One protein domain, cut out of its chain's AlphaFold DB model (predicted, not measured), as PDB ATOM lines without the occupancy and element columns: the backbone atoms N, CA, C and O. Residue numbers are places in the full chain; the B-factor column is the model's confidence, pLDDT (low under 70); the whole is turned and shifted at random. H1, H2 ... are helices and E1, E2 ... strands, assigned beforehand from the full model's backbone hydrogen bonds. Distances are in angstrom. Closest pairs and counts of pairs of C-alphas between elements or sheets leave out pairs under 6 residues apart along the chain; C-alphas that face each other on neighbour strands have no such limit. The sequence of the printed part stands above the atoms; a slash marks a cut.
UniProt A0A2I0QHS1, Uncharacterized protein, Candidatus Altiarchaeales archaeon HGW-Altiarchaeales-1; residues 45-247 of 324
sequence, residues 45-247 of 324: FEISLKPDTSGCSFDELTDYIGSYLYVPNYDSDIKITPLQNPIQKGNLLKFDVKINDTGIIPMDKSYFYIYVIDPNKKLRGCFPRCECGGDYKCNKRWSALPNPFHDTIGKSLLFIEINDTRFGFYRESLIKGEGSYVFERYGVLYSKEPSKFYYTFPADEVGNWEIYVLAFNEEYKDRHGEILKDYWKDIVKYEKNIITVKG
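This is residues 45 to 247 of the 324 residues of an uncharacterized protein of Candidatus Altiarchaeales archaeon HGW-Altiarchaeales-1 (UniProt A0A2I0QHS1). Two strongly twisted sheets stand partly face to face as a sandwich; strand E9 bends sharply, and the larger sheet curls round the short helix H2, with E6, E7 and E8 at one end. H1 lies over the face of the four-stranded sheet turned away from the larger one. The 203 printed residues hold two named helices and eleven named strands, in the order E1 H1 E2 E3 E4 E5 E6 E7 H2 E8 E9 E10 E11; the class is mostly strand. The smaller sheet runs E5 E4 E10 E11, antiparallel; the larger is branched and mixed. The whole is compact, with a radius of gyration of the C-alphas of 17.1 A, spanning 52 by 44 by 34 A.

E1, residues 45 to 48, is an edge strand parallel to E9, residues 188 to 202, with N 45 and O 196 2.8 A apart. H1, residues 58 to 67, is on the sheet of E5, residues 123 to 127, E4, residues 110 to 117, E10, residues 207 to 217, and E11, residues 235 to 246, at a height over the sheet of 9.3 A. E2, residues 76 to 82, and E3, residues 92 to 101, form a hairpin, with N 79 and O 98 2.8 A apart. E3 is antiparallel to E9, with N 93 and O 201 2.8 A apart. Within hydrogen-bond range are N 127 and O 114 across the neighbours E5 and E4, 2.9 A apart, N 113 and O 214 across the neighbours E4 and E10, 2.8 A apart, and N 211 and O 241 across the hairpin of E10 and E11, 2.9 A apart. E6, residues 157 to 162, and E7, residues 165 to 170, form a hairpin, with N 160 and O 167 at 2.8 A. E8, residues 178 to 185, is antiparallel to E7, with N 168 and O 182 at 2.7 A, and forms a hairpin with E9, with N 183 and O 190 at 2.9 A. E9 bends by 97 degrees at residue 194. The branched sheet curls round H2, residues 171 to 176; the closest C-alphas of E3 and H2 are those of Ile 99 and Ile 175, 5.2 A apart. In H1 and H2 every O i to N i+4 pair is within hydrogen-bond range.

E1 begins at C-alpha 45, (-34.734, 43.192, 38.014). H1 measures 13.9 A, E3 28.7 A and E9 31.6 A. E10 and E11 each measure 33.2 A, and E11 ends at C-alpha 246, (-40.315, 41.916, 12.610).

The C-alphas of Asp 151 and Gly 247, the two farthest apart, are 52.3 A apart. The printed part has no cut. The links E5 to E6 and E10 to E11 are long. Mean pLDDT of the printed part is 77.1; residues 130 to 141 and 143 to 156 are among those under 70.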
ATOM      1  N   PHE A  45     -35.691  44.277  38.054       81.94
ATOM      2  CA  PHE A  45     -34.734  43.192  38.014       81.94
ATOM      3  C   PHE A  45     -34.903  42.434  36.694       81.94
ATOM      4  O   PHE A  45     -35.951  41.845  36.429       81.94
ATOM      5  N   GLU A  46     -33.875  42.483  35.853       87.00
ATOM      6  CA  GLU A  46     -33.877  41.841  34.539       87.00
ATOM      7  C   GLU A  46     -33.205  40.463  34.620       87.00
ATOM      8  O   GLU A  46     -32.040  40.347  35.001       87.00
ATOM      9  N   ILE A  47     -33.945  39.413  34.265       88.19
ATOM     10  CA  ILE A  47     -33.512  38.016  34.283       88.19
ATOM     11  C   ILE A  47     -33.314  37.549  32.843       88.19
ATOM     12  O   ILE A  47     -34.272  37.252  32.128       88.19
ATOM     13  N   SER A  48     -32.061  37.443  32.413       89.56
ATOM     14  CA  SER A  48     -31.749  36.892  31.094       89.56
ATOM     15  C   SER A  48     -31.858  35.369  31.095       89.56
ATOM     16  O   SER A  48     -31.173  34.679  31.857       89.56
ATOM     17  N   LEU A  49     -32.703  34.842  30.210       89.62
ATOM     18  CA  LEU A  49     -32.844  33.410  29.967       89.62
ATOM     19  C   LEU A  49     -31.539  32.843  29.411       89.62
ATOM     20  O   LEU A  49     -30.833  33.496  28.637       89.62
ATOM     21  N   LYS A  50     -31.215  31.607  29.797       85.69
ATOM     22  CA  LYS A  50     -30.002  30.942  29.313       85.69
ATOM     23  C   LYS A  50     -30.294  30.241  27.987       85.69
ATOM     24  O   LYS A  50     -31.386  29.684  27.848       85.69
ATOM     25  N   PRO A  51     -29.352  30.263  27.025       83.38
ATOM     26  CA  PRO A  51     -29.517  29.525  25.787       83.38
ATOM     27  C   PRO A  51     -29.660  28.035  26.078       83.38
ATOM     28  O   PRO A  51     -29.036  27.521  27.010       83.38
ATOM     29  N   ASP A  52     -30.477  27.353  25.283       75.81
ATOM     30  CA  ASP A  52     -30.570  25.906  25.379       75.81
ATOM     31  C   ASP A  52     -29.265  25.254  24.907       75.81
ATOM     32  O   ASP A  52     -28.800  25.475  23.789       75.81
ATOM     33  N   THR A  53     -28.669  24.454  25.786       67.06
ATOM     34  CA  THR A  53     -27.498  23.622  25.485       67.06
ATOM     35  C   THR A  53     -27.824  22.133  25.556       67.06
ATOM     36  O   THR A  53     -26.922  21.313  25.418       67.06
ATOM     37  N   SER A  54     -29.082  21.777  25.833       62.38
ATOM     38  CA  SER A  54     -29.498  20.393  26.061       62.38
ATOM     39  C   SER A  54     -29.683  19.593  24.774       62.38
ATOM     40  O   SER A  54     -29.589  18.371  24.809       62.38
ATOM     41  N   GLY A  55     -29.927  20.267  23.644       58.50
ATOM     42  CA  GLY A  55     -30.240  19.598  22.381       58.50
ATOM     43  C   GLY A  55     -31.626  18.946  22.370       58.50
ATOM     44  O   GLY A  55     -31.889  18.127  21.495       58.50
ATOM     45  N   CYS A  56     -32.494  19.302  23.326       62.06
ATOM     46  CA  CYS A  56     -33.874  18.836  23.397       62.06
ATOM     47  C   CYS A  56     -34.628  19.254  22.130       62.06
ATOM     48  O   CYS A  56     -34.631  20.433  21.753       62.06
ATOM     49  N   SER A  57     -35.259  18.294  21.452       66.88
ATOM     50  CA  SER A  57     -36.047  18.616  20.266       66.88
ATOM     51  C   SER A  57     -37.370  19.282  20.658       66.88
ATOM     52  O   SER A  57     -37.911  19.092  21.749       66.88
ATOM     53  N   PHE A  58     -37.915  20.092  19.754       71.00
ATOM     54  CA  PHE A  58     -39.220  20.715  19.963       71.00
ATOM     55  C   PHE A  58     -40.353  19.691  20.070       71.00
ATOM     56  O   PHE A  58     -41.275  19.892  20.859       71.00
ATOM     57  N   ASP A  59     -40.262  18.588  19.330       70.19
ATOM     58  CA  ASP A  59     -41.238  17.500  19.389       70.19
ATOM     59  C   ASP A  59     -41.229  16.848  20.779       70.19
ATOM     60  O   ASP A  59     -42.273  16.709  21.400       70.19
ATOM     61  N   GLU A  60     -40.053  16.602  21.361       70.88
ATOM     62  CA  GLU A  60     -39.943  16.090  22.735       70.88
ATOM     63  C   GLU A  60     -40.489  17.072  23.778       70.88
ATOM     64  O   GLU A  60     -41.157  16.662  24.728       70.88
ATOM     65  N   LEU A  61     -40.245  18.376  23.610       72.38
ATOM     66  CA  LEU A  61     -40.803  19.398  24.498       72.38
ATOM     67  C   LEU A  61     -42.329  19.482  24.374       72.38
ATOM     68  O   LEU A  61     -43.020  19.656  25.378       72.38
ATOM     69  N   THR A  62     -42.864  19.379  23.159       72.00
ATOM     70  CA  THR A  62     -44.310  19.436  22.920       72.00
ATOM     71  C   THR A  62     -45.017  18.159  23.340       72.00
ATOM     72  O   THR A  62     -46.091  18.268  23.922       72.00
ATOM     73  N   ASP A  63     -44.412  16.986  23.169       73.62
ATOM     74  CA  ASP A  63     -44.888  15.722  23.737       73.62
ATOM     75  C   ASP A  63     -44.865  15.771  25.265       73.62
ATOM     76  O   ASP A  63     -45.826  15.367  25.928       73.62
ATOM     77  N   TYR A  64     -43.802  16.341  25.840       70.62
ATOM     78  CA  TYR A  64     -43.701  16.573  27.273       70.62
ATOM     79  C   TYR A  64     -44.834  17.484  27.752       70.62
ATOM     80  O   TYR A  64     -45.653  17.031  28.544       70.62
ATOM     81  N   ILE A  65     -44.957  18.716  27.235       70.25
ATOM     82  CA  ILE A  65     -46.062  19.646  27.557       70.25
ATOM     83  C   ILE A  65     -47.422  18.968  27.315       70.25
ATOM     84  O   ILE A  65     -48.327  19.062  28.144       70.25
ATOM     85  N   GLY A  66     -47.531  18.227  26.213       67.12
ATOM     86  CA  GLY A  66     -48.680  17.442  25.776       67.12
ATOM     87  C   GLY A  66     -49.151  16.431  26.818       67.12
ATOM     88  O   GLY A  66     -50.341  16.354  27.129       67.12
ATOM     89  N   SER A  67     -48.211  15.717  27.441       67.25
ATOM     90  CA  SER A  67     -48.478  14.742  28.506       67.25
ATOM     91  C   SER A  67     -49.083  15.361  29.781       67.25
ATOM     92  O   SER A  67     -49.636  14.645  30.632       67.25
ATOM     93  N   TYR A  68     -49.033  16.694  29.883       62.91
ATOM     94  CA  TYR A  68     -49.564  17.503  30.977       62.91
ATOM     95  C   TYR A  68     -50.793  18.347  30.587       62.91
ATOM     96  O   TYR A  68     -51.333  19.052  31.437       62.91
ATOM     97  N   LEU A  69     -51.308  18.240  29.354       55.34
ATOM     98  CA  LEU A  69     -52.510  18.967  28.904       55.34
ATOM     99  C   LEU A  69     -53.793  18.599  29.677       55.34
ATOM    100  O   LEU A  69     -54.780  19.327  29.606       55.34
ATOM    101  N   TYR A  70     -53.777  17.496  30.432       54.16
ATOM    102  CA  TYR A  70     -54.909  16.985  31.220       54.16
ATOM    103  C   TYR A  70     -54.745  17.188  32.733       54.16
ATOM    104  O   TYR A  70     -55.384  16.501  33.532       54.16
ATOM    105  N   VAL A  71     -53.851  18.090  33.141       56.59
ATOM    106  CA  VAL A  71     -53.601  18.388  34.556       56.59
ATOM    107  C   VAL A  71     -54.799  19.136  35.161       56.59
ATOM    108  O   VAL A  71     -55.348  20.030  34.509       56.59
ATOM    109  N   PRO A  72     -55.236  18.790  36.386       52.81
ATOM    110  CA  PRO A  72     -56.405  19.403  37.006       52.81
ATOM    111  C   PRO A  72     -56.228  20.903  37.231       52.81
ATOM    112  O   PRO A  72     -55.203  21.360  37.729       52.81
ATOM    113  N   ASN A  73     -57.273  21.660  36.899       55.34
ATOM    114  CA  ASN A  73     -57.348  23.093  37.134       55.34
ATOM    115  C   ASN A  73     -57.283  23.386  38.645       55.34
ATOM    116  O   ASN A  73     -58.233  23.092  39.371       55.34
ATOM    117  N   TYR A  74     -56.167  23.959  39.094       63.88
ATOM    118  CA  TYR A  74     -55.987  24.490  40.448       63.88
ATOM    119  C   TYR A  74     -56.609  25.880  40.632       63.88
ATOM    120  O   TYR A  74     -56.355  26.530  41.638       63.88
ATOM    121  N   ASP A  75     -57.376  26.355  39.646       68.94
ATOM    122  CA  ASP A  75     -57.819  27.742  39.524       68.94
ATOM    123  C   ASP A  75     -56.643  28.713  39.686       68.94
ATOM    124  O   ASP A  75     -56.765  29.760  40.308       68.94
ATOM    125  N   SER A  76     -55.476  28.363  39.140       78.12
ATOM    126  CA  SER A  76     -54.353  29.279  38.983       78.12
ATOM    127  C   SER A  76     -54.300  29.808  37.551       78.12
ATOM    128  O   SER A  76     -54.606  29.108  36.577       78.12
ATOM    129  N   ASP A  77     -53.926  31.075  37.427       87.06
ATOM    130  CA  ASP A  77     -53.795  31.770  36.153       87.06
ATOM    131  C   ASP A  77     -52.341  32.176  35.941       87.06
ATOM    132  O   ASP A  77     -51.699  32.705  36.846       87.06
ATOM    133  N   ILE A  78     -51.809  31.922  34.750       89.44
ATOM    134  CA  ILE A  78     -50.471  32.374  34.381       89.44
ATOM    135  C   ILE A  78     -50.667  33.463  33.344       89.44
ATOM    136  O   ILE A  78     -51.165  33.218  32.255       89.44
ATOM    137  N   LYS A  79     -50.225  34.672  33.661       92.69
ATOM    138  CA  LYS A  79     -50.205  35.786  32.731       92.69
ATOM    139  C   LYS A  79     -48.782  36.008  32.244       92.69
ATOM    140  O   LYS A  79     -47.885  36.291  33.033       92.69
ATOM    141  N   ILE A  80     -48.600  35.903  30.933       94.62
ATOM    142  CA  ILE A  80     -47.363  36.268  30.244       94.62
ATOM    143  C   ILE A  80     -47.655  37.562  29.487       94.62
ATOM    144  O   ILE A  80     -48.440  37.539  28.534       94.62
ATOM    145  N   THR A  81     -47.063  38.684  29.896       94.44
ATOM    146  CA  THR A  81     -47.293  39.971  29.221       94.44
ATOM    147  C   THR A  81     -46.023  40.416  28.497       94.44
ATOM    148  O   THR A  81     -45.011  40.723  29.131       94.44
ATOM    149  N   PRO A  82     -46.033  40.472  27.156       91.75
ATOM    150  CA  PRO A  82     -44.965  41.115  26.406       91.75
ATOM    151  C   PRO A  82     -44.902  42.602  26.760       91.75
ATOM    152  O   PRO A  82     -45.908  43.303  26.669       91.75
ATOM    153  N   LEU A  83     -43.715  43.103  27.097       89.44
ATOM    154  CA  LEU A  83     -43.511  44.541  27.311       89.44
ATOM    155  C   LEU A  83     -43.497  45.314  25.992       89.44
ATOM    156  O   LEU A  83     -43.757  46.514  25.959       89.44
ATOM    157  N   GLN A  84     -43.172  44.620  24.900       85.62
ATOM    158  CA  GLN A  84     -43.201  45.135  23.541       85.62
ATOM    159  C   GLN A  84     -43.658  44.020  22.596       85.62
ATOM    160  O   GLN A  84     -43.157  42.898  22.661       85.62
ATOM    161  N   ASN A  85     -44.616  44.326  21.722       85.38
ATOM    162  CA  ASN A  85     -45.064  43.437  20.653       85.38
ATOM    163  C   ASN A  85     -45.738  44.283  19.553       85.38
ATOM    164  O   ASN A  85     -46.722  44.964  19.851       85.38
ATOM    165  N   PRO A  86     -45.251  44.282  18.302       85.44
ATOM    166  CA  PRO A  86     -44.099  43.531  17.795       85.44
ATOM    167  C   PRO A  86     -42.754  44.088  18.287       85.44
ATOM    168  O   PRO A  86     -42.663  45.253  18.670       85.44
ATOM    169  N   ILE A  87     -41.696  43.275  18.221       89.81
ATOM    170  CA  ILE A  87     -40.307  43.718  18.430       89.81
ATOM    171  C   ILE A  87     -39.504  43.646  17.126       89.81
ATOM    172  O   ILE A  87     -39.888  42.939  16.196       89.81
ATOM    173  N   GLN A  88     -38.381  44.357  17.038       89.81
ATOM    174  CA  GLN A  88     -37.479  44.282  15.882       89.81
ATOM    175  C   GLN A  88     -36.398  43.212  16.085       89.81
ATOM    176  O   GLN A  88     -35.892  43.038  17.194       89.81
ATOM    177  N   LYS A  89     -36.004  42.525  15.007       91.38
ATOM    178  CA  LYS A  89     -34.866  41.593  15.004       91.38
ATOM    179  C   LYS A  89     -33.596  42.281  15.516       91.38
ATOM    180  O   LYS A  89     -33.249  43.374  15.068       91.38
ATOM    181  N   GLY A  90     -32.885  41.600  16.410       87.25
ATOM    182  CA  GLY A  90     -31.700  42.108  17.102       87.25
ATOM    183  C   GLY A  90     -32.007  42.772  18.447       87.25
ATOM    184  O   GLY A  90     -31.082  42.975  19.230       87.25
ATOM    185  N   ASN A  91     -33.277  43.058  18.750       90.19
ATOM    186  CA  ASN A  91     -33.685  43.499  20.080       90.19
ATOM    187  C   ASN A  91     -33.925  42.298  21.007       90.19
ATOM    188  O   ASN A  91     -34.070  41.150  20.579       90.19
ATOM    189  N   LEU A  92     -33.983  42.576  22.308       93.12
ATOM    190  CA  LEU A  92     -34.360  41.586  23.309       93.12
ATOM    191  C   LEU A  92     -35.882  41.402  23.314       93.12
ATOM    192  O   LEU A  92     -36.626  42.381  23.384       93.12
ATOM    193  N   LEU A  93     -36.337  40.150  23.326       93.50
ATOM    194  CA  LEU A  93     -37.657  39.803  23.847       93.50
ATOM    195  C   LEU A  93     -37.688  40.246  25.305       93.50
ATOM    196  O   LEU A  93     -36.770  39.913  26.052       93.50
ATOM    197  N   LYS A  94     -38.714  41.001  25.699       94.75
ATOM    198  CA  LYS A  94     -38.921  41.430  27.083       94.75
ATOM    199  C   LYS A  94     -40.355  41.140  27.490       94.75
ATOM    200  O   LYS A  94     -41.281  41.588  26.811       94.75
ATOM    201  N   PHE A  95     -40.540  40.402  28.575       94.62
ATOM    202  CA  PHE A  95     -41.865  40.013  29.050       94.62
ATOM    203  C   PHE A  95     -41.888  39.823  30.568       94.62
ATOM    204  O   PHE A  95     -40.882  39.444  31.171       94.62
ATOM    205  N   ASP A  96     -43.041  40.083  31.179       93.69
ATOM    206  CA  ASP A  96     -43.340  39.664  32.546       93.69
ATOM    207  C   ASP A  96     -44.055  38.315  32.570       93.69
ATOM    208  O   ASP A  96     -44.746  37.920  31.628       93.69
ATOM    209  N   VAL A  97     -43.863  37.618  33.685       92.94
ATOM    210  CA  VAL A  97     -44.606  36.416  34.044       92.94
ATOM    211  C   VAL A  97     -45.191  36.657  35.424       92.94
ATOM    212  O   VAL A  97     -44.457  36.961  36.364       92.94
ATOM    213  N   LYS A  98     -46.509  36.508  35.539       91.31
ATOM    214  CA  LYS A  98     -47.235  36.573  36.802       91.31
ATOM    215  C   LYS A  98     -48.120  35.351  36.938       91.31
ATOM    216  O   LYS A  98     -48.929  35.077  36.060       91.31
ATOM    217  N   ILE A  99     -47.988  34.643  38.046       89.00
ATOM    218  CA  ILE A  99     -48.805  33.481  38.366       89.00
ATOM    219  C   ILE A  99     -49.739  33.897  39.503       89.00
ATOM    220  O   ILE A  99     -49.302  34.182  40.617       89.00
ATOM    221  N   ASN A 100     -51.030  33.993  39.197       87.06
ATOM    222  CA  ASN A 100     -52.072  34.297  40.163       87.06
ATOM    223  C   ASN A 100     -52.593  32.986  40.742       87.06
ATOM    224  O   ASN A 100     -53.228  32.193  40.047       87.06
ATOM    225  N   ASP A 101     -52.335  32.778  42.024       80.38
ATOM    226  CA  ASP A 101     -52.920  31.686  42.783       80.38
ATOM    227  C   ASP A 101     -54.332  32.090  43.235       80.38
ATOM    228  O   ASP A 101     -54.504  32.760  44.253       80.38
ATOM    229  N   THR A 102     -55.340  31.776  42.415       77.94
ATOM    230  CA  THR A 102     -56.762  31.975  42.753       77.94
ATOM    231  C   THR A 102     -57.440  30.680  43.212       77.94
ATOM    232  O   THR A 102     -58.663  30.633  43.353       77.94
ATOM    233  N   GLY A 103     -56.635  29.647  43.475       71.44
ATOM    234  CA  GLY A 103     -57.059  28.322  43.888       71.44
ATOM    235  C   GLY A 103     -57.615  28.246  45.298       71.44
ATOM    236  O   GLY A 103     -57.204  28.971  46.200       71.44
ATOM    237  N   ILE A 104     -58.520  27.286  45.512       70.75
ATOM    238  CA  ILE A 104     -58.943  26.877  46.863       70.75
ATOM    239  C   ILE A 104     -57.755  26.268  47.629       70.75
ATOM    240  O   ILE A 104     -57.661  26.406  48.847       70.75
ATOM    241  N   ILE A 105     -56.851  25.591  46.913       72.31
ATOM    242  CA  ILE A 105     -55.632  24.998  47.462       72.31
ATOM    243  C   ILE A 105     -54.451  25.910  47.106       72.31
ATOM    244  O   ILE A 105     -54.145  26.034  45.919       72.31
ATOM    245  N   PRO A 106     -53.752  26.488  48.096       75.69
ATOM    246  CA  PRO A 106     -52.639  27.385  47.834       75.69
ATOM    247  C   PRO A 106     -51.400  26.654  47.296       75.69
ATOM    248  O   PRO A 106     -51.080  25.516  47.661       75.69
ATOM    249  N   MET A 107     -50.655  27.357  46.451       78.00
ATOM    250  CA  MET A 107     -49.409  26.927  45.824       78.00
ATOM    251  C   MET A 107     -48.183  27.185  46.724       78.00
ATOM    252  O   MET A 107     -47.242  27.886  46.343       78.00
ATOM    253  N   ASP A 108     -48.176  26.586  47.920       75.19
ATOM    254  CA  ASP A 108     -47.209  26.863  49.003       75.19
ATOM    255  C   ASP A 108     -45.729  26.636  48.623       75.19
ATOM    256  O   ASP A 108     -44.828  27.315  49.120       75.19
ATOM    257  N   LYS A 109     -45.452  25.660  47.750       79.81
ATOM    258  CA  LYS A 109     -44.096  25.271  47.328       79.81
ATOM    259  C   LYS A 109     -43.958  25.336  45.815       79.81
ATOM    260  O   LYS A 109     -43.495  24.393  45.171       79.81
ATOM    261  N   SER A 110     -44.360  26.469  45.263       82.00
ATOM    262  CA  SER A 110     -44.382  26.668  43.825       82.00
ATOM    263  C   SER A 110     -43.060  27.120  43.220       82.00
ATOM    264  O   SER A 110     -42.225  27.778  43.846       82.00
ATOM    265  N   TYR A 111     -42.878  26.712  41.971       84.69
ATOM    266  CA  TYR A 111     -41.779  27.077  41.085       84.69
ATOM    267  C   TYR A 111     -42.295  27.001  39.645       84.69
ATOM    268  O   TYR A 111     -43.372  26.461  39.399       84.69
ATOM    269  N   PHE A 112     -41.569  27.541  38.675       88.00
ATOM    270  CA  PHE A 112     -41.986  27.449  37.278       88.00
ATOM    271  C   PHE A 112     -40.795  27.343  36.342       88.00
ATOM    272  O   PHE A 112     -39.655  27.584  36.733       88.00
ATOM    273  N   TYR A 113     -41.083  26.975  35.103       87.44
ATOM    274  CA  TYR A 113     -40.135  26.979  34.003       87.44
ATOM    275  C   TYR A 113     -40.637  27.894  32.898       87.44
ATOM    276  O   TYR A 113     -41.841  27.960  32.656       87.44
ATOM    277  N   ILE A 114     -39.717  28.580  32.228       90.44
ATOM    278  CA  ILE A 114     -39.973  29.324  30.997       90.44
ATOM    279  C   ILE A 114     -39.206  28.643  29.870       90.44
ATOM    280  O   ILE A 114     -38.019  28.360  30.026       90.44
ATOM    281  N   TYR A 115     -39.854  28.461  28.724       90.06
ATOM    282  CA  TYR A 115     -39.220  28.044  27.477       90.06
ATOM    283  C   TYR A 115     -39.492  29.065  26.380       90.06
ATOM    284  O   TYR A 115     -40.621  29.527  26.219       90.06
ATOM    285  N   VAL A 116     -38.456  29.400  25.616       92.44
ATOM    286  CA  VAL A 116     -38.530  30.308  24.467       92.44
ATOM    287  C   VAL A 116     -38.229  29.529  23.203       92.44
ATOM    288  O   VAL A 116     -37.149  28.950  23.066       92.44
ATOM    289  N   ILE A 117     -39.183  29.537  22.279       91.44
ATOM    290  CA  ILE A 117     -39.149  28.770  21.039       91.44
ATOM    291  C   ILE A 117     -39.162  29.742  19.866       91.44
ATOM    292  O   ILE A 117     -39.974  30.668  19.823       91.44
ATOM    293  N   ASP A 118     -38.247  29.539  18.925       93.00
ATOM    294  CA  ASP A 118     -38.128  30.401  17.754       93.00
ATOM    295  C   ASP A 118     -39.175  30.087  16.666       93.00
ATOM    296  O   ASP A 118     -39.893  29.080  16.734       93.00
ATOM    297  N   PRO A 119     -39.264  30.928  15.619       94.75
ATOM    298  CA  PRO A 119     -40.192  30.718  14.511       94.75
ATOM    299  C   PRO A 119     -39.958  29.410  13.746       94.75
ATOM    300  O   PRO A 119     -40.886  28.895  13.124       94.75
ATOM    301  N   ASN A 120     -38.746  28.852  13.822       91.44
ATOM    302  CA  ASN A 120     -38.361  27.590  13.194       91.44
ATOM    303  C   ASN A 120     -38.632  26.377  14.094       91.44
ATOM    304  O   ASN A 120     -38.152  25.285  13.794       91.44
ATOM    305  N   LYS A 121     -39.388  26.564  15.185       88.31
ATOM    306  CA  LYS A 121     -39.723  25.518  16.156       88.31
ATOM    307  C   LYS A 121     -38.479  24.901  16.789       88.31
ATOM    308  O   LYS A 121     -38.391  23.692  16.941       88.31
ATOM    309  N   LYS A 122     -37.503  25.724  17.169       86.69
ATOM    310  CA  LYS A 122     -36.355  25.290  17.976       86.69
ATOM    311  C   LYS A 122     -36.427  25.907  19.361       86.69
ATOM    312  O   LYS A 122     -36.693  27.102  19.491       86.69
ATOM    313  N   LEU A 123     -36.159  25.106  20.391       86.38
ATOM    314  CA  LEU A 123     -35.951  25.620  21.738       86.38
ATOM    315  C   LEU A 123     -34.669  26.463  21.741       86.38
ATOM    316  O   LEU A 123     -33.602  25.994  21.356       86.38
ATOM    317  N   ARG A 124     -34.781  27.735  22.125       88.62
ATOM    318  CA  ARG A 124     -33.652  28.676  22.133       88.62
ATOM    319  C   ARG A 124     -33.228  29.070  23.526       88.62
ATOM    320  O   ARG A 124     -32.040  29.292  23.737       88.62
ATOM    321  N   GLY A 125     -34.172  29.174  24.453       88.81
ATOM    322  CA  GLY A 125     -33.898  29.634  25.804       88.81
ATOM    323  C   GLY A 125     -34.753  28.934  26.842       88.81
ATOM    324  O   GLY A 125     -35.893  28.560  26.569       88.81
ATOM    325  N   CYS A 126     -34.198  28.793  28.040       86.81
ATOM    326  CA  CYS A 126     -34.896  28.245  29.191       86.81
ATOM    327  C   CYS A 126     -34.601  29.041  30.469       86.81
ATOM    328  O   CYS A 126     -33.542  29.667  30.620       86.81
ATOM    329  N   PHE A 127     -35.559  29.020  31.390       85.94
ATOM    330  CA  PHE A 127     -35.388  29.489  32.758       85.94
ATOM    331  C   PHE A 127     -36.100  28.548  33.739       85.94
ATOM    332  O   PHE A 127     -37.239  28.181  33.469       85.94
ATOM    333  N   PRO A 128     -35.466  28.178  34.868       80.00
ATOM    334  CA  PRO A 128     -34.041  28.350  35.137       80.00
ATOM    335  C   PRO A 128     -33.232  27.536  34.112       80.00
ATOM    336  O   PRO A 128     -33.796  26.893  33.227       80.00
ATOM    337  N   ARG A 129     -31.900  27.574  34.192       73.19
ATOM    338  CA  ARG A 129     -31.057  26.795  33.277       73.19
ATOM    339  C   ARG A 129     -31.454  25.310  33.329       73.19
ATOM    340  O   ARG A 129     -31.360  24.689  34.385       73.19
ATOM    341  N   CYS A 130     -31.859  24.745  32.194       63.59
ATOM    342  CA  CYS A 130     -32.101  23.314  32.064       63.59
ATOM    343  C   CYS A 130     -30.765  22.591  31.848       63.59
ATOM    344  O   CYS A 130     -30.141  22.704  30.796       63.59
ATOM    345  N   GLU A 131     -30.314  21.835  32.847       54.50
ATOM    346  CA  GLU A 131     -29.206  20.888  32.697       54.50
ATOM    347  C   GLU A 131     -29.782  19.509  32.365       54.50
ATOM    348  O   GLU A 131     -29.992  18.675  33.247       54.50
ATOM    349  N   CYS A 132     -30.106  19.265  31.094       46.97
ATOM    350  CA  CYS A 132     -30.547  17.939  30.667       46.97
ATOM    351  C   CYS A 132     -29.310  17.119  30.281       46.97
ATOM    352  O   CYS A 132     -28.782  17.235  29.180       46.97
ATOM    353  N   GLY A 133     -28.800  16.327  31.223       40.59
ATOM    354  CA  GLY A 133     -27.791  15.315  30.937       40.59
ATOM    355  C   GLY A 133     -28.472  13.990  30.630       40.59
ATOM    356  O   GLY A 133     -28.852  13.318  31.580       40.59
ATOM    357  N   GLY A 134     -28.625  13.640  29.347       37.97
ATOM    358  CA  GLY A 134     -28.939  12.293  28.823       37.97
ATOM    359  C   GLY A 134     -30.303  11.673  29.171       37.97
ATOM    360  O   GLY A 134     -30.898  11.017  28.328       37.97
ATOM    361  N   ASP A 135     -30.824  11.929  30.367       41.19
ATOM    362  CA  ASP A 135     -32.150  11.558  30.834       41.19
ATOM    363  C   ASP A 135     -32.964  12.843  31.013       41.19
ATOM    364  O   ASP A 135     -32.546  13.762  31.724       41.19
ATOM    365  N   TYR A 136     -34.135  12.906  30.378       45.50
ATOM    366  CA  TYR A 136     -35.059  14.047  30.283       45.50
ATOM    367  C   TYR A 136     -35.673  14.496  31.625       45.50
ATOM    368  O   TYR A 136     -36.884  14.631  31.777       45.50
ATOM    369  N   LYS A 137     -34.855  14.787  32.637       51.81
ATOM    370  CA  LYS A 137     -35.271  15.466  33.870       51.81
ATOM    371  C   LYS A 137     -34.919  16.948  33.781       51.81
ATOM    372  O   LYS A 137     -34.285  17.486  34.682       51.81
ATOM    373  N   CYS A 138     -35.343  17.612  32.702       50.28
ATOM    374  CA  CYS A 138     -35.141  19.054  32.514       50.28
ATOM    375  C   CYS A 138     -35.863  19.904  33.584       50.28
ATOM    376  O   CYS A 138     -35.560  21.086  33.720       50.28
ATOM    377  N   ASN A 139     -36.744  19.283  34.383       56.72
ATOM    378  CA  ASN A 139     -37.534  19.911  35.442       56.72
ATOM    379  C   ASN A 139     -37.355  19.216  36.799       56.72
ATOM    380  O   ASN A 139     -38.327  18.829  37.449       56.72
ATOM    381  N   LYS A 140     -36.108  18.997  37.239       61.19
ATOM    382  CA  LYS A 140     -35.885  18.633  38.648       61.19
ATOM    383  C   LYS A 140     -36.424  19.762  39.523       61.19
ATOM    384  O   LYS A 140     -36.136  20.920  39.245       61.19
ATOM    385  N   ARG A 141     -37.141  19.415  40.598       68.75
ATOM    386  CA  ARG A 141     -37.522  20.367  41.654       68.75
ATOM    387  C   ARG A 141     -36.352  21.301  41.934       68.75
ATOM    388  O   ARG A 141     -35.226  20.827  42.133       68.75
ATOM    389  N   TRP A 142     -36.602  22.607  41.892       70.38
ATOM    390  CA  TRP A 142     -35.532  23.567  42.119       70.38
ATOM    391  C   TRP A 142     -34.943  23.306  43.504       70.38
ATOM    392  O   TRP A 142     -35.669  23.281  44.499       70.38
ATOM    393  N   SER A 143     -33.627  23.113  43.577       64.38
ATOM    394  CA  SER A 143     -32.951  22.951  44.862       64.38
ATOM    395  C   SER A 143     -33.063  24.256  45.644       64.38
ATOM    396  O   SER A 143     -32.364  25.227  45.357       64.38
ATOM    397  N   ALA A 144     -33.979  24.291  46.606       63.56
ATOM    398  CA  ALA A 144     -34.128  25.421  47.500       63.56
ATOM    399  C   ALA A 144     -33.251  25.218  48.735       63.56
ATOM    400  O   ALA A 144     -33.205  24.123  49.297       63.56
ATOM    401  N   LEU A 145     -32.560  26.275  49.163       59.84
ATOM    402  CA  LEU A 145     -31.846  26.258  50.437       59.84
ATOM    403  C   LEU A 145     -32.714  26.901  51.528       59.84
ATOM    404  O   LEU A 145     -33.523  27.790  51.225       59.84
ATOM    405  N   PRO A 146     -32.548  26.473  52.794       59.69
ATOM    406  CA  PRO A 146     -33.119  27.178  53.933       59.69
ATOM    407  C   PRO A 146     -32.689  28.647  53.907       59.69
ATOM    408  O   PRO A 146     -31.553  28.955  53.544       59.69
ATOM    409  N   ASN A 147     -33.593  29.557  54.268       60.56
ATOM    410  CA  ASN A 147     -33.285  30.982  54.311       60.56
ATOM    411  C   ASN A 147     -32.214  31.263  55.382       60.56
ATOM    412  O   ASN A 147     -32.487  31.034  56.558       60.56
ATOM    413  N   PRO A 148     -31.037  31.807  55.023       57.84
ATOM    414  CA  PRO A 148     -30.001  32.125  56.002       57.84
ATOM    415  C   PRO A 148     -30.352  33.331  56.893       57.84
ATOM    416  O   PRO A 148     -29.674  33.558  57.890       57.84
ATOM    417  N   PHE A 149     -31.394  34.104  56.559       56.12
ATOM    418  CA  PHE A 149     -31.790  35.313  57.293       56.12
ATOM    419  C   PHE A 149     -32.943  35.128  58.275       56.12
ATOM    420  O   PHE A 149     -33.166  36.011  59.098       56.12
ATOM    421  N   HIS A 150     -33.684  34.016  58.210       49.66
ATOM    422  CA  HIS A 150     -34.800  33.772  59.119       49.66
ATOM    423  C   HIS A 150     -35.045  32.278  59.355       49.66
ATOM    424  O   HIS A 150     -35.304  31.535  58.414       49.66
ATOM    425  N   ASP A 151     -35.129  31.903  60.634       41.75
ATOM    426  CA  ASP A 151     -35.551  30.598  61.181       41.75
ATOM    427  C   ASP A 151     -37.021  30.220  60.878       41.75
ATOM    428  O   ASP A 151     -37.611  29.339  61.504       41.75
ATOM    429  N   THR A 152     -37.669  30.891  59.923       43.91
ATOM    430  CA  THR A 152     -39.079  30.637  59.609       43.91
ATOM    431  C   THR A 152     -39.211  29.588  58.515       43.91
ATOM    432  O   THR A 152     -38.976  29.827  57.328       43.91
ATOM    433  N   ILE A 153     -39.639  28.408  58.959       39.19
ATOM    434  CA  ILE A 153     -40.278  27.356  58.170       39.19
ATOM    435  C   ILE A 153     -41.195  28.011  57.116       39.19
ATOM    436  O   ILE A 153     -42.142  28.706  57.469       39.19
ATOM    437  N   GLY A 154     -40.894  27.820  55.826       47.47
ATOM    438  CA  GLY A 154     -41.768  28.226  54.711       47.47
ATOM    439  C   GLY A 154     -41.180  29.227  53.712       47.47
ATOM    440  O   GLY A 154     -41.573  29.209  52.549       47.47
ATOM    441  N   LYS A 155     -40.180  30.040  54.076       58.84
ATOM    442  CA  LYS A 155     -39.569  31.008  53.138       58.84
ATOM    443  C   LYS A 155     -38.340  30.432  52.443       58.84
ATOM    444  O   LYS A 155     -37.226  30.892  52.645       58.84
ATOM    445  N   SER A 156     -38.535  29.388  51.649       68.31
ATOM    446  CA  SER A 156     -37.438  28.802  50.870       68.31
ATOM    447  C   SER A 156     -36.986  29.745  49.743       68.31
ATOM    448  O   SER A 156     -37.809  30.409  49.104       68.31
ATOM    449  N   LEU A 157     -35.667  29.838  49.538       75.75
ATOM    450  CA  LEU A 157     -35.067  30.674  48.498       75.75
ATOM    451  C   LEU A 157     -34.735  29.833  47.269       75.75
ATOM    452  O   LEU A 157     -34.140  28.757  47.370       75.75
ATOM    453  N   LEU A 158     -35.087  30.364  46.106       79.00
ATOM    454  CA  LEU A 158     -34.715  29.844  44.804       79.00
ATOM    455  C   LEU A 158     -33.513  30.626  44.283       79.00
ATOM    456  O   LEU A 158     -33.592  31.839  44.092       79.00
ATOM    457  N   PHE A 159     -32.390  29.936  44.089       77.38
ATOM    458  CA  PHE A 159     -31.145  30.579  43.687       77.38
ATOM    459  C   PHE A 159     -30.958  30.567  42.177       77.38
ATOM    460  O   PHE A 159     -31.104  29.530  41.534       77.38
ATOM    461  N   ILE A 160     -30.590  31.721  41.633       77.75
ATOM    462  CA  ILE A 160     -30.288  31.931  40.222       77.75
ATOM    463  C   ILE A 160     -28.968  32.691  40.144       77.75
ATOM    464  O   ILE A 160     -28.732  33.641  40.891       77.75
ATOM    465  N   GLU A 161     -28.105  32.274  39.230       76.19
ATOM    466  CA  GLU A 161     -26.839  32.943  38.963       76.19
ATOM    467  C   GLU A 161     -26.956  33.838  37.725       76.19
ATOM    468  O   GLU A 161     -27.302  33.388  36.626       76.19
ATOM    469  N   ILE A 162     -26.678  35.128  37.912       75.06
ATOM    470  CA  ILE A 162     -26.749  36.152  36.869       75.06
ATOM    471  C   ILE A 162     -25.453  36.954  36.928       75.06
ATOM    472  O   ILE A 162     -25.165  37.576  37.946       75.06
ATOM    473  N   ASN A 163     -24.684  36.946  35.834       73.06
ATOM    474  CA  ASN A 163     -23.403  37.659  35.714       73.06
ATOM    475  C   ASN A 163     -22.463  37.389  36.908       73.06
ATOM    476  O   ASN A 163     -22.047  38.322  37.593       73.06
ATOM    477  N   ASP A 164     -22.222  36.105  37.202       74.06
ATOM    478  CA  ASP A 164     -21.368  35.614  38.301       74.06
ATOM    479  C   ASP A 164     -21.798  36.071  39.710       74.06
ATOM    480  O   ASP A 164     -21.057  35.949  40.686       74.06
ATOM    481  N   THR A 165     -23.011  36.614  39.834       77.81
ATOM    482  CA  THR A 165     -23.623  36.983  41.108       77.81
ATOM    483  C   THR A 165     -24.762  36.022  41.405       77.81
ATOM    484  O   THR A 165     -25.650  35.794  40.576       77.81
ATOM    485  N   ARG A 166     -24.750  35.459  42.612       81.25
ATOM    486  CA  ARG A 166     -25.782  34.538  43.074       81.25
ATOM    487  C   ARG A 166     -26.911  35.315  43.744       81.25
ATOM    488  O   ARG A 166     -26.709  35.963  44.771       81.25
ATOM    489  N   PHE A 167     -28.106  35.220  43.177       82.88
ATOM    490  CA  PHE A 167     -29.329  35.824  43.695       82.88
ATOM    491  C   PHE A 167     -30.239  34.733  44.257       82.88
ATOM    492  O   PHE A 167     -30.450  33.718  43.608       82.88
ATOM    493  N   GLY A 168     -30.769  34.925  45.460       82.88
ATOM    494  CA  GLY A 168     -31.798  34.094  46.073       82.88
ATOM    495  C   GLY A 168     -33.128  34.832  46.087       82.88
ATOM    496  O   GLY A 168     -33.260  35.863  46.740       82.88
ATOM    497  N   PHE A 169     -34.134  34.305  45.405       83.00
ATOM    498  CA  PHE A 169     -35.472  34.886  45.389       83.00
ATOM    499  C   PHE A 169     -36.397  34.090  46.288       83.00
ATOM    500  O   PHE A 169     -36.374  32.859  46.284       83.00
ATOM    501  N   TYR A 170     -37.261  34.781  47.025       81.62
ATOM    502  CA  TYR A 170     -38.377  34.104  47.669       81.62
ATOM    503  C   TYR A 170     -39.279  33.504  46.589       81.62
ATOM    504  O   TYR A 170     -39.575  34.171  45.595       81.62
ATOM    505  N   ARG A 171     -39.721  32.253  46.788       81.00
ATOM    506  CA  ARG A 171     -40.645  31.570  45.863       81.00
ATOM    507  C   ARG A 171     -41.841  32.452  45.518       81.00
ATOM    508  O   ARG A 171     -42.102  32.706  44.350       81.00
ATOM    509  N   GLU A 172     -42.480  33.006  46.541       81.12
ATOM    510  CA  GLU A 172     -43.617  33.915  46.397       81.12
ATOM    511  C   GLU A 172     -43.307  35.127  45.505       81.12
ATOM    512  O   GLU A 172     -44.123  35.466  44.650       81.12
ATOM    513  N   SER A 173     -42.124  35.742  45.644       84.00
ATOM    514  CA  SER A 173     -41.733  36.877  44.800       84.00
ATOM    515  C   SER A 173     -41.652  36.473  43.326       84.00
ATOM    516  O   SER A 173     -42.137  37.192  42.456       84.00
ATOM    517  N   LEU A 174     -41.039  35.319  43.026       80.19
ATOM    518  CA  LEU A 174     -40.913  34.832  41.646       80.19
ATOM    519  C   LEU A 174     -42.278  34.527  41.026       80.19
ATOM    520  O   LEU A 174     -42.507  34.864  39.870       80.19
ATOM    521  N   ILE A 175     -43.179  33.927  41.802       83.38
ATOM    522  CA  ILE A 175     -44.541  33.576  41.379       83.38
ATOM    523  C   ILE A 175     -45.370  34.838  41.122       83.38
ATOM    524  O   ILE A 175     -46.024  34.950  40.086       83.38
ATOM    525  N   LYS A 176     -45.294  35.830  42.017       85.00
ATOM    526  CA  LYS A 176     -45.996  37.113  41.862       85.00
ATOM    527  C   LYS A 176     -45.409  38.004  40.762       85.00
ATOM    528  O   LYS A 176     -46.097  38.923  40.318       85.00
ATOM    529  N   GLY A 177     -44.174  37.740  40.331       83.06
ATOM    530  CA  GLY A 177     -43.429  38.569  39.378       83.06
ATOM    531  C   GLY A 177     -42.853  39.851  39.995       83.06
ATOM    532  O   GLY A 177     -42.357  40.720  39.277       83.06
ATOM    533  N   GLU A 178     -42.914  39.987  41.319       86.25
ATOM    534  CA  GLU A 178     -42.404  41.135  42.060       86.25
ATOM    535  C   GLU A 178     -42.111  40.770  43.514       86.25
ATOM    536  O   GLU A 178     -42.740  39.884  44.091       86.25
ATOM    537  N   GLY A 179     -41.183  41.493  44.133       83.56
ATOM    538  CA  GLY A 179     -40.970  41.424  45.573       83.56
ATOM    539  C   GLY A 179     -39.510  41.553  45.967       83.56
ATOM    540  O   GLY A 179     -38.697  42.163  45.268       83.56
ATOM    541  N   SER A 180     -39.200  40.993  47.129       80.38
ATOM    542  CA  SER A 180     -37.871  41.051  47.726       80.38
ATOM    543  C   SER A 180     -36.976  39.937  47.187       80.38
ATOM    544  O   SER A 180     -37.454  38.862  46.804       80.38
ATOM    545  N   TYR A 181     -35.669  40.181  47.193       80.56
ATOM    546  CA  TYR A 181     -34.646  39.186  46.874       80.56
ATOM    547  C   TYR A 181     -33.406  39.385  47.741       80.56
ATOM    548  O   TYR A 181     -33.169  40.451  48.312       80.56
ATOM    549  N   VAL A 182     -32.610  38.330  47.815       81.56
ATOM    550  CA  VAL A 182     -31.318  38.272  48.480       81.56
ATOM    551  C   VAL A 182     -30.235  38.130  47.415       81.56
ATOM    552  O   VAL A 182     -30.453  37.475  46.400       81.56
ATOM    553  N   PHE A 183     -29.059  38.710  47.610       79.50
ATOM    554  CA  PHE A 183     -27.912  38.470  46.737       79.50
ATOM    555  C   PHE A 183     -26.615  38.381  47.525       79.50
ATOM    556  O   PHE A 183     -26.463  39.022  48.562       79.50
ATOM    557  N   GLU A 184     -25.681  37.581  47.023       74.25
ATOM    558  CA  GLU A 184     -24.355  37.414  47.606       74.25
ATOM    559  C   GLU A 184     -23.334  38.256  46.843       74.25
ATOM    560  O   GLU A 184     -23.196  38.135  45.626       74.25
ATOM    561  N   ARG A 185     -22.592  39.109  47.552       69.19
ATOM    562  CA  ARG A 185     -21.480  39.876  46.985       69.19
ATOM    563  C   ARG A 185     -20.292  39.814  47.938       69.19
ATOM    564  O   ARG A 185     -20.400  40.226  49.087       69.19
ATOM    565  N   TYR A 186     -19.161  39.299  47.454       77.06
ATOM    566  CA  TYR A 186     -17.941  39.088  48.252       77.06
ATOM    567  C   TYR A 186     -18.163  38.224  49.513       77.06
ATOM    568  O   TYR A 186     -17.590  38.503  50.563       77.06
ATOM    569  N   GLY A 187     -19.018  37.199  49.428       70.00
ATOM    570  CA  GLY A 187     -19.336  36.312  50.557       70.00
ATOM    571  C   GLY A 187     -20.310  36.899  51.586       70.00
ATOM    572  O   GLY A 187     -20.608  36.250  52.585       70.00
ATOM    573  N   VAL A 188     -20.809  38.122  51.366       68.75
ATOM    574  CA  VAL A 188     -21.801  38.774  52.228       68.75
ATOM    575  C   VAL A 188     -23.148  38.790  51.523       68.75
ATOM    576  O   VAL A 188     -23.248  39.146  50.348       68.75
ATOM    577  N   LEU A 189     -24.189  38.410  52.254       75.44
ATOM    578  CA  LEU A 189     -25.552  38.393  51.753       75.44
ATOM    579  C   LEU A 189     -26.261  39.727  52.049       75.44
ATOM    580  O   LEU A 189     -26.184  40.257  53.157       75.44
ATOM    581  N   TYR A 190     -27.002  40.235  51.070       71.12
ATOM    582  CA  TYR A 190     -27.759  41.485  51.139       71.12
ATOM    583  C   TYR A 190     -29.217  41.242  50.745       71.12
ATOM    584  O   TYR A 190     -29.468  40.521  49.785       71.12
ATOM    585  N   SER A 191     -30.168  41.866  51.444       71.62
ATOM    586  CA  SER A 191     -31.597  41.852  51.091       71.62
ATOM    587  C   SER A 191     -32.006  43.182  50.458       71.62
ATOM    588  O   SER A 191     -31.533  44.239  50.885       71.62
ATOM    589  N   LYS A 192     -32.883  43.149  49.451       72.25
ATOM    590  CA  LYS A 192     -33.426  44.348  48.801       72.25
ATOM    591  C   LYS A 192     -34.920  44.196  48.518       72.25
ATOM    592  O   LYS A 192     -35.373  43.117  48.143       72.25
ATOM    593  N   GLU A 193     -35.660  45.297  48.660       68.94
ATOM    594  CA  GLU A 193     -37.108  45.387  48.422       68.94
ATOM    595  C   GLU A 193     -37.473  46.680  47.666       68.94
ATOM    596  O   GLU A 193     -36.735  47.668  47.756       68.94
ATOM    597  N   PRO A 194     -38.649  46.737  47.016       65.38
ATOM    598  CA  PRO A 194     -39.236  45.719  46.142       65.38
ATOM    599  C   PRO A 194     -38.701  45.882  44.710       65.38
ATOM    600  O   PRO A 194     -38.282  46.973  44.313       65.38
ATOM    601  N   SER A 195     -38.691  44.813  43.913       75.94
ATOM    602  CA  SER A 195     -38.371  44.903  42.483       75.94
ATOM    603  C   SER A 195     -39.349  44.122  41.620       75.94
ATOM    604  O   SER A 195     -39.754  43.030  42.007       75.94
ATOM    605  N   LYS A 196     -39.711  44.674  40.458       85.88
ATOM    606  CA  LYS A 196     -40.452  43.944  39.416       85.88
ATOM    607  C   LYS A 196     -39.497  43.086  38.607       85.88
ATOM    608  O   LYS A 196     -38.363  43.506  38.367       85.88
ATOM    609  N   PHE A 197     -39.946  41.915  38.178       87.19
ATOM    610  CA  PHE A 197     -39.123  40.964  37.438       87.19
ATOM    611  C   PHE A 197     -39.519  40.935  35.965       87.19
ATOM    612  O   PHE A 197     -40.684  40.720  35.637       87.19
ATOM    613  N   TYR A 198     -38.538  41.105  35.081       91.06
ATOM    614  CA  TYR A 198     -38.722  40.902  33.644       91.06
ATOM    615  C   TYR A 198     -37.746  39.870  33.122       91.06
ATOM    616  O   TYR A 198     -36.591  39.822  33.535       91.06
ATOM    617  N   TYR A 199     -38.217  39.081  32.170       93.12
ATOM    618  CA  TYR A 199     -37.446  38.043  31.517       93.12
ATOM    619  C   TYR A 199     -37.007  38.520  30.146       93.12
ATOM    620  O   TYR A 199     -37.804  39.112  29.408       93.12
ATOM    621  N   THR A 200     -35.740  38.269  29.813       94.31
ATOM    622  CA  THR A 200     -35.178  38.689  28.530       94.31
ATOM    623  C   THR A 200     -34.468  37.582  27.777       94.31
ATOM    624  O   THR A 200     -33.837  36.704  28.362       94.31
ATOM    625  N   PHE A 201     -34.595  37.615  26.451       94.31
ATOM    626  CA  PHE A 201     -33.909  36.693  25.549       94.31
ATOM    627  C   PHE A 201     -33.603  37.383  24.207       94.31
ATOM    628  O   PHE A 201     -34.462  38.108  23.700       94.31
ATOM    629  N   PRO A 202     -32.411  37.207  23.612       93.75
ATOM    630  CA  PRO A 202     -32.085  37.813  22.321       93.75
ATOM    631  C   PRO A 202     -32.905  37.192  21.182       93.75
ATOM    632  O   PRO A 202     -32.827  35.988  20.948       93.75
ATOM    633  N   ALA A 203     -33.664  38.015  20.447       92.62
ATOM    634  CA  ALA A 203     -34.389  37.580  19.253       92.62
ATOM    635  C   ALA A 203     -33.593  37.887  17.982       92.62
ATOM    636  O   ALA A 203     -33.513  39.028  17.519       92.62
ATOM    637  N   ASP A 204     -33.035  36.843  17.385       93.38
ATOM    638  CA  ASP A 204     -32.208  36.909  16.182       93.38
ATOM    639  C   ASP A 204     -32.930  36.453  14.906       93.38
ATOM    640  O   ASP A 204     -32.412  36.653  13.807       93.38
ATOM    641  N   GLU A 205     -34.148  35.927  15.019       94.19
ATOM    642  CA  GLU A 205     -34.958  35.451  13.895       94.19
ATOM    643  C   GLU A 205     -36.261  36.234  13.743       94.19
ATOM    644  O   GLU A 205     -36.912  36.599  14.721       94.19
ATOM    645  N   VAL A 206     -36.645  36.483  12.489       95.06
ATOM    646  CA  VAL A 206     -37.919  37.128  12.140       95.06
ATOM    647  C   VAL A 206     -39.027  36.083  12.174       95.06
ATOM    648  O   VAL A 206     -38.871  34.993  11.631       95.06
ATOM    649  N   GLY A 207     -40.166  36.429  12.769       95.81
ATOM    650  CA  GLY A 207     -41.347  35.577  12.836       95.81
ATOM    651  C   GLY A 207     -41.957  35.524  14.231       95.81
ATOM    652  O   GLY A 207     -41.693  36.371  15.083       95.81
ATOM    653  N   ASN A 208     -42.796  34.519  14.458       96.94
ATOM    654  CA  ASN A 208     -43.496  34.334  15.724       96.94
ATOM    655  C   ASN A 208     -42.648  33.512  16.689       96.94
ATOM    656  O   ASN A 208     -42.402  32.332  16.446       96.94
ATOM    657  N   TRP A 209     -42.243  34.138  17.786       96.19
ATOM    658  CA  TRP A 209     -41.596  33.476  18.907       96.19
ATOM    659  C   TRP A 209     -42.650  33.064  19.925       96.19
ATOM    660  O   TRP A 209     -43.572  33.826  20.218       96.19
ATOM    661  N   GLU A 210     -42.517  31.860  20.465       94.62
ATOM    662  CA  GLU A 210     -43.451  31.309  21.440       94.62
ATOM    663  C   GLU A 210     -42.790  31.244  22.816       94.62
ATOM    664  O   GLU A 210     -41.672  30.749  22.957       94.62
ATOM    665  N   ILE A 211     -43.496  31.736  23.829       94.69
ATOM    666  CA  ILE A 211     -43.075  31.680  25.226       94.69
ATOM    667  C   ILE A 211     -44.023  30.734  25.943       94.69
ATOM    668  O   ILE A 211     -45.222  31.001  25.998       94.69
ATOM    669  N   TYR A 212     -43.483  29.658  26.501       90.94
ATOM    670  CA  TYR A 212     -44.221  28.727  27.345       90.94
ATOM    671  C   TYR A 212     -43.811  28.933  28.790       90.94
ATOM    672  O   TYR A 212     -42.620  29.009  29.087       90.94
ATOM    673  N   VAL A 213     -44.791  28.977  29.684       90.31
ATOM    674  CA  VAL A 213     -44.562  28.968  31.127       90.31
ATOM    675  C   VAL A 213     -45.292  27.783  31.725       90.31
ATOM    676  O   VAL A 213     -46.488  27.618  31.502       90.31
ATOM    677  N   LEU A 214     -44.572  26.952  32.475       86.31
ATOM    678  CA  LEU A 214     -45.118  25.797  33.181       86.31
ATOM    679  C   LEU A 214     -44.927  26.021  34.678       86.31
ATOM    680  O   LEU A 214     -43.791  26.088  35.143       86.31
ATOM    681  N   ALA A 215     -46.020  26.133  35.424       86.12
ATOM    682  CA  ALA A 215     -46.009  26.293  36.870       86.12
ATOM    683  C   ALA A 215     -46.161  24.942  37.567       86.12
ATOM    684  O   ALA A 215     -46.981  24.116  37.169       86.12
ATOM    685  N   PHE A 216     -45.402  24.748  38.638       82.88
ATOM    686  CA  PHE A 216     -45.341  23.532  39.433       82.88
ATOM    687  C   PHE A 216     -45.548  23.838  40.918       82.88
ATOM    688  O   PHE A 216     -45.306  24.958  41.368       82.88
ATOM    689  N   ASN A 217     -45.946  22.829  41.685       80.81
ATOM    690  CA  ASN A 217     -46.032  22.833  43.136       80.81
ATOM    691  C   ASN A 217     -45.465  21.506  43.675       80.81
ATOM    692  O   ASN A 217     -45.945  20.438  43.312       80.81
ATOM    693  N   GLU A 218     -44.431  21.557  44.524       78.38
ATOM    694  CA  GLU A 218     -43.723  20.344  45.001       78.38
ATOM    695  C   GLU A 218     -44.597  19.400  45.839       78.38
ATOM    696  O   GLU A 218     -44.301  18.207  45.958       78.38
ATOM    697  N   GLU A 219     -45.639  19.943  46.465       76.50
ATOM    698  CA  GLU A 219     -46.619  19.204  47.255       76.50
ATOM    699  C   GLU A 219     -47.980  19.335  46.584       76.50
ATOM    700  O   GLU A 219     -48.814  20.146  46.984       76.50
ATOM    701  N   TYR A 220     -48.189  18.548  45.530       70.62
ATOM    702  CA  TYR A 220     -49.484  18.461  44.871       70.62
ATOM    703  C   TYR A 220     -50.515  17.867  45.843       70.62
ATOM    704  O   TYR A 220     -50.399  16.712  46.264       70.62
ATOM    705  N   LYS A 221     -51.497  18.682  46.233       73.94
ATOM    706  CA  LYS A 221     -52.591  18.320  47.140       73.94
ATOM    707  C   LYS A 221     -53.879  18.044  46.349       73.94
ATOM    708  O   LYS A 221     -54.079  18.557  45.250       73.94
ATOM    709  N   ASP A 222     -54.775  17.222  46.857       69.00
ATOM    710  CA  ASP A 222     -56.124  17.121  46.303       69.00
ATOM    711  C   ASP A 222     -57.061  18.182  46.913       69.00
ATOM    712  O   ASP A 222     -56.662  18.978  47.767       69.00
ATOM    713  N   ARG A 223     -58.337  18.194  46.503       68.50
ATOM    714  CA  ARG A 223     -59.361  19.123  47.033       68.50
ATOM    715  C   ARG A 223     -59.635  18.969  48.533       68.50
ATOM    716  O   ARG A 223     -60.301  19.829  49.105       68.50
ATOM    717  N   HIS A 224     -59.139  17.908  49.156       71.69
ATOM    718  CA  HIS A 224     -59.236  17.648  50.587       71.69
ATOM    719  C   HIS A 224     -57.937  18.000  51.332       71.69
ATOM    720  O   HIS A 224     -57.889  17.906  52.557       71.69
ATOM    721  N   GLY A 225     -56.912  18.478  50.617       69.62
ATOM    722  CA  GLY A 225     -55.617  18.860  51.172       69.62
ATOM    723  C   GLY A 225     -54.640  17.692  51.324       69.62
ATOM    724  O   GLY A 225     -53.568  17.879  51.902       69.62
ATOM    725  N   GLU A 226     -54.974  16.504  50.816       73.88
ATOM    726  CA  GLU A 226     -54.119  15.324  50.904       73.88
ATOM    727  C   GLU A 226     -53.026  15.362  49.837       73.88
ATOM    728  O   GLU A 226     -53.294  15.589  48.660       73.88
ATOM    729  N   ILE A 227     -51.773  15.130  50.239       73.19
ATOM    730  CA  ILE A 227     -50.640  15.099  49.307       73.19
ATOM    731  C   ILE A 227     -50.726  13.826  48.466       73.19
ATOM    732  O   ILE A 227     -50.571  12.719  48.985       73.19
ATOM    733  N   LEU A 228     -50.871  13.987  47.156       67.06
ATOM    734  CA  LEU A 228     -50.876  12.879  46.210       67.06
ATOM    735  C   LEU A 228     -49.427  12.507  45.882       67.06
ATOM    736  O   LEU A 228     -48.792  13.059  44.984       67.06
ATOM    737  N   LYS A 229     -48.877  11.584  46.671       54.28
ATOM    738  CA  LYS A 229     -47.559  10.985  46.432       54.28
ATOM    739  C   LYS A 229     -47.680   9.985  45.272       54.28
ATOM    740  O   LYS A 229     -48.711   9.341  45.143       54.28
ATOM    741  N   ASP A 230     -46.642   9.886  44.442       52.50
ATOM    742  CA  ASP A 230     -46.435   8.899  43.354       52.50
ATOM    743  C   ASP A 230     -46.702   9.336  41.907       52.50
ATOM    744  O   ASP A 230     -46.287   8.635  40.981       52.50
ATOM    745  N   TYR A 231     -47.254  10.523  41.656       49.47
ATOM    746  CA  TYR A 231     -47.406  11.014  40.282       49.47
ATOM    747  C   TYR A 231     -46.402  12.123  39.992       49.47
ATOM    748  O   TYR A 231     -46.426  13.180  40.609       49.47
ATOM    749  N   TRP A 232     -45.531  11.880  39.013       49.69
ATOM    750  CA  TRP A 232     -44.550  12.796  38.412       49.69
ATOM    751  C   TRP A 232     -45.185  14.018  37.716       49.69
ATOM    752  O   TRP A 232     -44.794  14.411  36.617       49.69
ATOM    753  N   LYS A 233     -46.215  14.607  38.316       62.09
ATOM    754  CA  LYS A 233     -47.025  15.660  37.722       62.09
ATOM    755  C   LYS A 233     -47.221  16.800  38.715       62.09
ATOM    756  O   LYS A 233     -48.327  17.285  38.870       62.09
ATOM    757  N   ASP A 234     -46.123  17.248  39.330       67.62
ATOM    758  CA  ASP A 234     -46.052  18.467  40.157       67.62
ATOM    759  C   ASP A 234     -46.524  19.724  39.389       67.62
ATOM    760  O   ASP A 234     -46.644  20.788  39.982       67.62
ATOM    761  N   ILE A 235     -46.751  19.651  38.071       75.88
ATOM    762  CA  ILE A 235     -47.285  20.764  37.284       75.88
ATOM    763  C   ILE A 235     -48.730  21.057  37.705       75.88
ATOM    764  O   ILE A 235     -49.526  20.150  37.923       75.88
ATOM    765  N   VAL A 236     -49.071  22.335  37.792       78.06
ATOM    766  CA  VAL A 236     -50.412  22.801  38.172       78.06
ATOM    767  C   VAL A 236     -51.083  23.611  37.068       78.06
ATOM    768  O   VAL A 236     -52.307  23.648  36.987       78.06
ATOM    769  N   LYS A 237     -50.294  24.257  36.202       81.69
ATOM    770  CA  LYS A 237     -50.789  25.092  35.106       81.69
ATOM    771  C   LYS A 237     -49.697  25.286  34.059       81.69
ATOM    772  O   LYS A 237     -48.513  25.309  34.390       81.69
ATOM    773  N   TYR A 238     -50.098  25.464  32.809       85.62
ATOM    774  CA  TYR A 238     -49.222  25.967  31.758       85.62
ATOM    775  C   TYR A 238     -49.925  27.098  31.001       85.62
ATOM    776  O   TYR A 238     -51.156  27.145  30.979       85.62
ATOM    777  N   GLU A 239     -49.147  27.984  30.386       88.94
ATOM    778  CA  GLU A 239     -49.646  29.030  29.492       88.94
ATOM    779  C   GLU A 239     -48.665  29.288  28.347       88.94
ATOM    780  O   GLU A 239     -47.456  29.062  28.484       88.94
ATOM    781  N   LYS A 240     -49.193  29.769  27.216       92.12
ATOM    782  CA  LYS A 240     -48.423  30.130  26.028       92.12
ATOM    783  C   LYS A 240     -48.724  31.563  25.599       92.12
ATOM    784  O   LYS A 240     -49.874  31.950  25.430       92.12
ATOM    785  N   ASN A 241     -47.680  32.320  25.274       95.44
ATOM    786  CA  ASN A 241     -47.807  33.607  24.593       95.44
ATOM    787  C   ASN A 241     -46.988  33.641  23.298       95.44
ATOM    788  O   ASN A 241     -46.030  32.885  23.138       95.44
ATOM    789  N   ILE A 242     -47.381  34.509  22.365       96.12
ATOM    790  CA  ILE A 242     -46.718  34.677  21.072       96.12
ATOM    791  C   ILE A 242     -46.265  36.129  20.931       96.12
ATOM    792  O   ILE A 242     -47.082  37.052  20.933       96.12
ATOM    793  N   ILE A 243     -44.963  36.321  20.729       95.25
ATOM    794  CA  ILE A 243     -44.367  37.621  20.410       95.25
ATOM    795  C   ILE A 243     -43.950  37.620  18.944       95.25
ATOM    796  O   ILE A 243     -43.251  36.721  18.479       95.25
ATOM    797  N   THR A 244     -44.373  38.638  18.197       96.38
ATOM    798  CA  THR A 244     -43.991  38.791  16.791       96.38
ATOM    799  C   THR A 244     -42.699  39.594  16.682       96.38
ATOM    800  O   THR A 244     -42.634  40.746  17.116       96.38
ATOM    801  N   VAL A 245     -41.683  39.013  16.050       94.62
ATOM    802  CA  VAL A 245     -40.425  39.680  15.705       94.62
ATOM    803  C   VAL A 245     -40.462  40.067  14.236       94.62
ATOM    804  O   VAL A 245     -40.559  39.213  13.355       94.62
ATOM    805  N   LYS A 246     -40.388  41.363  13.961       92.69
ATOM    806  CA  LYS A 246     -40.315  41.916  12.610       92.69
ATOM    807  C   LYS A 246     -38.865  42.059  12.162       92.69
ATOM    808  O   LYS A 246     -37.947  42.151  12.978       92.69
ATOM    809  N   GLY A 247     -38.667  42.116  10.846       88.06
ATOM    810  CA  GLY A 247     -37.395  42.560  10.278       88.06
ATOM    811  C   GLY A 247     -37.006  43.931  10.829       88.06
ATOM    812  O   GLY A 247     -37.854  44.684  11.314       88.06
TER     813      GLY A 247